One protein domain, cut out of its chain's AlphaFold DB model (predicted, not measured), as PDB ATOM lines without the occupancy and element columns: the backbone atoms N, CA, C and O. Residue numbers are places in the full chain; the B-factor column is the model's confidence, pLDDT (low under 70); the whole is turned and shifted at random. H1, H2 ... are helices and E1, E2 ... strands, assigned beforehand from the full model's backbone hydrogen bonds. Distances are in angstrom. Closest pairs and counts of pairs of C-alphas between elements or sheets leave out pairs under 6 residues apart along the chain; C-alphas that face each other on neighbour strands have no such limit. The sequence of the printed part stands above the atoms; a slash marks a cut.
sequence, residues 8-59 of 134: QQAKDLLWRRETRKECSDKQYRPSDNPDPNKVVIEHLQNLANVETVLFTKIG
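Overview. This is residues 8 to 59 of the 134 residues of an uncharacterized protein of Rhodospirillales bacterium (UniProt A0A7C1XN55). A long hairpin of two strands, E1 and E2, sticks out at its turn, residues 46 to 51, while a short helix, H1, packs on it nearer its open end. A long loop, residues 19 to 39, joins H1 to E1. The printed part has 52 residues, with one named helix and two named strands in the order H1, E1, E2; the sheet, E1 - E2, is antiparallel and the class is mixed, helices and strands. The whole is only just compact, close to loose, with a radius of gyration of the C-alphas of 11.6 A and spans of 32 by 25 by 14 A.

Along the chain. E1 is residues 40 to 47, 18.4 A from first to last C-alpha, and begins at C-alpha 40 (24.118, 15.400, 45.181). E2 is residues 50 to 57, 18.6 A long, and ends at C-alpha 57 (19.823, 13.337, 46.908). H1 is residues 8 to 18, 15.4 A long, and begins at C-alpha 8 (25.337, 28.269, 43.637).

Arrangement. E1 and E2 form a hairpin, antiparallel, with 157 degrees between their directions. C-alphas 43 and 54 face each other at 4.8 A. N 42 and O 55 are within hydrogen-bond range at 2.9 A, as are N 57 and O 40 at 2.8 A. The closest C-alphas of H1 and E1 are those of Lys 11 and Ile 41, 6.4 A apart. Those of H1 and E2 are Lys 11 and Leu 54, 7.1 A apart. In H1 every O i to N i+4 pair is within hydrogen-bond range.

Size, cuts and confidence. The two C-alphas farthest apart are those of Ser 24 and Ala 48, at 32.6 A. The printed part has no cut. The link from H1 to E1 is long, 21 residues, and that from E1 to E2 is tight, 2 residues. The mean pLDDT of the printed part is 92.9, and no printed residue is under 70.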
ATOM      1  N   GLN A   8      24.097  29.005  43.398       94.75
ATOM      2  CA  GLN A   8      25.337  28.269  43.637       94.75
ATOM      3  C   GLN A   8      25.784  28.356  45.101       94.75
ATOM      4  O   GLN A   8      26.102  27.329  45.697       94.75
ATOM      5  N   GLN A   9      25.736  29.540  45.719       94.38
ATOM      6  CA  GLN A   9      26.049  29.687  47.145       94.38
ATOM      7  C   GLN A   9      25.095  28.865  48.020       94.38
ATOM      8  O   GLN A   9      25.535  28.220  48.973       94.38
ATOM      9  N   ALA A  10      23.805  28.822  47.671       94.50
ATOM     10  CA  ALA A  10      22.831  27.985  48.365       94.50
ATOM     11  C   ALA A  10      23.145  26.480  48.220       94.50
ATOM     12  O   ALA A  10      23.092  25.746  49.210       94.50
ATOM     13  N   LYS A  11      23.554  26.018  47.028       96.00
ATOM     14  CA  LYS A  11      24.025  24.636  46.808       96.00
ATOM     15  C   LYS A  11      25.266  24.316  47.640       96.00
ATOM     16  O   LYS A  11      25.320  23.258  48.266       96.00
ATOM     17  N   ASP A  12      26.234  25.228  47.689       96.00
ATOM     18  CA  ASP A  12      27.457  25.061  48.475       96.00
ATOM     19  C   ASP A  12      27.146  24.957  49.972       96.00
ATOM     20  O   ASP A  12      27.736  24.137  50.676       96.00
ATOM     21  N   LEU A  13      26.232  25.790  50.482       95.00
ATOM     22  CA  LEU A  13      25.785  25.746  51.878       95.00
ATOM     23  C   LEU A  13      25.092  24.419  52.202       95.00
ATOM     24  O   LEU A  13      25.459  23.757  53.174       95.00
ATOM     25  N   LEU A  14      24.140  24.001  51.364       95.62
ATOM     26  CA  LEU A  14      23.406  22.755  51.560       95.62
ATOM     27  C   LEU A  14      24.341  21.537  51.517       95.62
ATOM     28  O   LEU A  14      24.281  20.677  52.392       95.62
ATOM     29  N   TRP A  15      25.269  21.486  50.560       96.44
ATOM     30  CA  TRP A  15      26.238  20.394  50.465       96.44
ATOM     31  C   TRP A  15      27.208  20.345  51.652       96.44
ATOM     32  O   TRP A  15      27.530  19.258  52.136       96.44
ATOM     33  N   ARG A  16      27.674  21.501  52.146       96.31
ATOM     34  CA  ARG A  16      28.539  21.559  53.334       96.31
ATOM     35  C   ARG A  16      27.831  21.001  54.564       96.31
ATOM     36  O   ARG A  16      28.441  20.196  55.261       96.31
ATOM     37  N   ARG A  17      26.553  21.342  54.763       94.06
ATOM     38  CA  ARG A  17      25.714  20.779  55.833       94.06
ATOM     39  C   ARG A  17      25.626  19.256  55.743       94.06
ATOM     40  O   ARG A  17      25.953  18.546  56.682       94.06
ATOM     41  N   GLU A  18      25.249  18.724  54.584       93.75
ATOM     42  CA  GLU A  18      25.056  17.273  54.444       93.75
ATOM     43  C   GLU A  18      26.351  16.455  54.493       93.75
ATOM     44  O   GLU A  18      26.325  15.247  54.718       93.75
ATOM     45  N   THR A  19      27.500  17.090  54.255       92.06
ATOM     46  CA  THR A  19      28.804  16.414  54.253       92.06
ATOM     47  C   THR A  19      29.658  16.724  55.479       92.06
ATOM     48  O   THR A  19      30.826  16.322  55.502       92.06
ATOM     49  N   ARG A  20      29.091  17.390  56.497       90.19
ATOM     50  CA  ARG A  20      29.776  17.820  57.730       90.19
ATOM     51  C   ARG A  20      31.026  18.670  57.465       90.19
ATOM     52  O   ARG A  20      32.110  18.429  58.002       90.19
ATOM     53  N   LYS A  21      30.902  19.594  56.514       94.12
ATOM     54  CA  LYS A  21      31.930  20.560  56.090       94.12
ATOM     55  C   LYS A  21      31.458  21.992  56.336       94.12
ATOM     56  O   LYS A  21      31.842  22.911  55.605       94.12
ATOM     57  N   GLU A  22      30.596  22.181  57.326       93.19
ATOM     58  CA  GLU A  22      30.197  23.491  57.822       93.19
ATOM     59  C   GLU A  22      31.442  24.315  58.172       93.19
ATOM     60  O   GLU A  22      32.504  23.770  58.482       93.19
ATOM     61  N   CYS A  23      31.335  25.637  58.056       90.56
ATOM     62  CA  CYS A  23      32.446  26.571  58.278       90.56
ATOM     63  C   CYS A  23      33.673  26.375  57.361       90.56
ATOM     64  O   CYS A  23      34.695  27.019  57.579       90.56
ATOM     65  N   SER A  24      33.591  25.534  56.322       94.00
ATOM     66  CA  SER A  24      34.602  25.483  55.259       94.00
ATOM     67  C   SER A  24      34.236  26.376  54.072       94.00
ATOM     68  O   SER A  24      33.065  26.688  53.839       94.00
ATOM     69  N   ASP A  25      35.241  26.727  53.281       94.12
ATOM     70  CA  ASP A  25      35.158  27.434  51.999       94.12
ATOM     71  C   ASP A  25      34.947  26.485  50.801       94.12
ATOM     72  O   ASP A  25      34.991  26.895  49.641       94.12
ATOM     73  N   LYS A  26      34.707  25.194  51.067       95.88
ATOM     74  CA  LYS A  26      34.571  24.178  50.022       95.88
ATOM     75  C   LYS A  26      33.290  24.377  49.218       95.88
ATOM     76  O   LYS A  26      32.200  24.488  49.775       95.88
ATOM     77  N   GLN A  27      33.445  24.311  47.902       95.94
ATOM     78  CA  GLN A  27      32.357  24.442  46.938       95.94
ATOM     79  C   GLN A  27      31.802  23.079  46.526       95.94
ATOM     80  O   GLN A  27      32.543  22.096  46.386       95.94
ATOM     81  N   TYR A  28      30.494  23.029  46.298       95.44
ATOM     82  CA  TYR A  28      29.833  21.874  45.724       95.44
ATOM     83  C   TYR A  28      30.197  21.749  44.246       95.44
ATOM     84  O   TYR A  28      30.052  22.688  43.464       95.44
ATOM     85  N   ARG A  29      30.627  20.548  43.852       92.38
ATOM     86  CA  ARG A  29      30.835  20.189  42.451       92.38
ATOM     87  C   ARG A  29      29.897  19.040  42.086       92.38
ATOM     88  O   ARG A  29      29.981  17.989  42.733       92.38
ATOM     89  N   PRO A  30      29.012  19.223  41.090       88.50
ATOM     90  CA  PRO A  30      28.154  18.150  40.621       88.50
ATOM     91  C   PRO A  30      28.989  17.007  40.041       88.50
ATOM     92  O   PRO A  30      30.155  17.162  39.679       88.50
ATOM     93  N   SER A  31      28.392  15.824  40.032       87.00
ATOM     94  CA  SER A  31      29.022  14.587  39.593       87.00
ATOM     95  C   SER A  31      27.994  13.825  38.787       87.00
ATOM     96  O   SER A  31      26.973  13.450  39.355       87.00
ATOM     97  N   ASP A  32      28.285  13.565  37.518       83.06
ATOM     98  CA  ASP A  32      27.329  12.903  36.620       83.06
ATOM     99  C   ASP A  32      27.113  11.432  37.003       83.06
ATOM    100  O   ASP A  32      26.011  10.908  36.885       83.06
ATOM    101  N   ASN A  33      28.146  10.793  37.563       86.06
ATOM    102  CA  ASN A  33      28.106   9.414  38.056       86.06
ATOM    103  C   ASN A  33      28.455   9.355  39.555       86.06
ATOM    104  O   ASN A  33      29.597   9.056  39.913       86.06
ATOM    105  N   PRO A  34      27.527   9.723  40.457       87.31
ATOM    106  CA  PRO A  34      27.765   9.670  41.893       87.31
ATOM    107  C   PRO A  34      27.723   8.223  42.404       87.31
ATOM    108  O   PRO A  34      26.821   7.458  42.065       87.31
ATOM    109  N   ASP A  35      28.668   7.849  43.269       88.06
ATOM    110  CA  ASP A  35      28.540   6.612  44.041       88.06
ATOM    111  C   ASP A  35      27.375   6.716  45.055       88.06
ATOM    112  O   ASP A  35      26.945   7.826  45.391       88.06
ATOM    113  N   PRO A  36      26.851   5.593  45.589       86.81
ATOM    114  CA  PRO A  36      25.686   5.621  46.475       86.81
ATOM    115  C   PRO A  36      25.846   6.437  47.766       86.81
ATOM    116  O   PRO A  36      24.839   6.784  48.374       86.81
ATOM    117  N   ASN A  37      27.071   6.733  48.204       86.44
ATOM    118  CA  ASN A  37      27.347   7.513  49.412       86.44
ATOM    119  C   ASN A  37      27.632   8.991  49.111       86.44
ATOM    120  O   ASN A  37      27.872   9.772  50.035       86.44
ATOM    121  N   LYS A  38      27.619   9.393  47.838       90.62
ATOM    122  CA  LYS A  38      27.879  10.768  47.432       90.62
ATOM    123  C   LYS A  38      26.608  11.608  47.531       90.62
ATOM    124  O   LYS A  38      25.571  11.263  46.970       90.62
ATOM    125  N   VAL A  39      26.714  12.741  48.223       92.94
ATOM    126  CA  VAL A  39      25.650  13.751  48.286       92.94
ATOM    127  C   VAL A  39      25.613  14.539  46.979       92.94
ATOM    128  O   VAL A  39      26.618  15.130  46.573       92.94
ATOM    129  N   VAL A  40      24.438  14.583  46.356       94.94
ATOM    130  CA  VAL A  40      24.118  15.400  45.181       94.94
ATOM    131  C   VAL A  40      23.096  16.457  45.579       94.94
ATOM    132  O   VAL A  40      22.188  16.168  46.357       94.94
ATOM    133  N   ILE A  41      23.242  17.677  45.061       96.06
ATOM    134  CA  ILE A  41      22.242  18.732  45.230       96.06
ATOM    135  C   ILE A  41      21.420  18.820  43.954       96.06
ATOM    136  O   ILE A  41      21.919  19.252  42.914       96.06
ATOM    137  N   GLU A  42      20.166  18.403  44.052       95.19
ATOM    138  CA  GLU A  42      19.189  18.523  42.980       95.19
ATOM    139  C   GLU A  42      18.584  19.925  42.987       95.19
ATOM    140  O   GLU A  42      18.439  20.563  44.034       95.19
ATOM    141  N   HIS A  43      18.245  20.402  41.797       95.12
ATOM    142  CA  HIS A  43      17.672  21.719  41.576       95.12
ATOM    143  C   HIS A  43      16.422  21.570  40.718       95.12
ATOM    144  O   HIS A  43      16.510  21.150  39.567       95.12
ATOM    145  N   LEU A  44      15.273  21.917  41.290       95.44
ATOM    146  CA  LEU A  44      13.996  21.969  40.589       95.44
ATOM    147  C   LEU A  44      13.513  23.407  40.522       95.44
ATOM    148  O   LEU A  44      13.721  24.186  41.453       95.44
ATOM    149  N   GLN A  45      12.827  23.720  39.432       95.38
ATOM    150  CA  GLN A  45      12.181  25.005  39.237       95.38
ATOM    151  C   GLN A  45      10.665  24.830  39.225       95.38
ATOM    152  O   GLN A  45      10.162  23.830  38.711       95.38
ATOM    153  N   ASN A  46       9.946  25.812  39.768       94.06
ATOM    154  CA  ASN A  46       8.482  25.909  39.734       94.06
ATOM    155  C   ASN A  46       7.746  24.684  40.311       94.06
ATOM    156  O   ASN A  46       6.704  24.266  39.803       94.06
ATOM    157  N   LEU A  47       8.272  24.102  41.391       95.06
ATOM    158  CA  LEU A  47       7.630  22.978  42.067       95.06
ATOM    159  C   LEU A  47       6.562  23.501  43.034       95.06
ATOM    160  O   LEU A  47       6.895  24.170  44.006       95.06
ATOM    161  N   ALA A  48       5.290  23.171  42.794       93.19
ATOM    162  CA  ALA A  48       4.170  23.533  43.675       93.19
ATOM    163  C   ALA A  48       4.134  25.034  44.045       93.19
ATOM    164  O   ALA A  48       3.977  25.397  45.208       93.19
ATOM    165  N   ASN A  49       4.292  25.907  43.041       93.19
ATOM    166  CA  ASN A  49       4.368  27.371  43.182       93.19
ATOM    167  C   ASN A  49       5.604  27.893  43.943       93.19
ATOM    168  O   ASN A  49       5.638  29.059  44.331       93.19
ATOM    169  N   VAL A  50       6.633  27.063  44.128       94.62
ATOM    170  CA  VAL A  50       7.952  27.479  44.620       94.62
ATOM    171  C   VAL A  50       8.912  27.594  43.437       94.62
ATOM    172  O   VAL A  50       9.185  26.605  42.756       94.62
ATOM    173  N   GLU A  51       9.428  28.803  43.195       93.88
ATOM    174  CA  GLU A  51      10.267  29.124  42.029       93.88
ATOM    175  C   GLU A  51      11.549  28.284  41.970       93.88
ATOM    176  O   GLU A  51      11.854  27.710  40.930       93.88
ATOM    177  N   THR A  52      12.286  28.184  43.081       93.94
ATOM    178  CA  THR A  52      13.547  27.436  43.176       93.94
ATOM    179  C   THR A  52      13.501  26.490  44.369       93.94
ATOM    180  O   THR A  52      13.345  26.924  45.509       93.94
ATOM    181  N   VAL A  53      13.700  25.196  44.120       95.38
ATOM    182  CA  VAL A  53      13.819  24.164  45.154       95.38
ATOM    183  C   VAL A  53      15.177  23.489  45.035       95.38
ATOM    184  O   VAL A  53      15.523  22.926  43.996       95.38
ATOM    185  N   LEU A  54      15.938  23.522  46.127       95.94
ATOM    186  CA  LEU A  54      17.188  22.787  46.281       95.94
ATOM    187  C   LEU A  54      16.997  21.710  47.340       95.94
ATOM    188  O   LEU A  54      16.566  22.003  48.455       95.94
ATOM    189  N   PHE A  55      17.334  20.470  47.012       95.25
ATOM    190  CA  PHE A  55      17.274  19.368  47.965       95.25
ATOM    191  C   PHE A  55      18.420  18.395  47.747       95.25
ATOM    192  O   PHE A  55      19.072  18.368  46.702       95.25
ATOM    193  N   THR A  56      18.685  17.600  48.772       94.44
ATOM    194  CA  THR A  56      19.779  16.644  48.752       94.44
ATOM    195  C   THR A  56      19.274  15.295  48.288       94.44
ATOM    196  O   THR A  56      18.219  14.808  48.696       94.44
ATOM    197  N   LYS A  57      20.051  14.680  47.409       92.25
ATOM    198  CA  LYS A  57      19.823  13.337  46.908       92.25
ATOM    199  C   LYS A  57      21.047  12.505  47.229       92.25
ATOM    200  O   LYS A  57      22.176  12.882  46.921       92.25
ATOM    201  N   ILE A  58      20.806  11.371  47.865       89.62
ATOM    202  CA  ILE A  58      21.823  10.384  48.211       89.62
ATOM    203  C   ILE A  58      21.333   9.052  47.661       89.62
ATOM    204  O   ILE A  58      20.136   8.749  47.711       89.62
ATOM    205  N   GLY A  59      22.244   8.264  47.094       86.31
ATOM    206  CA  GLY A  59      21.906   6.936  46.606       86.31
ATOM    207  C   GLY A  59      21.384   6.042  47.732       86.31
ATOM    208  O   GLY A  59      21.778   6.153  48.893       86.31
TER     209      GLY A  59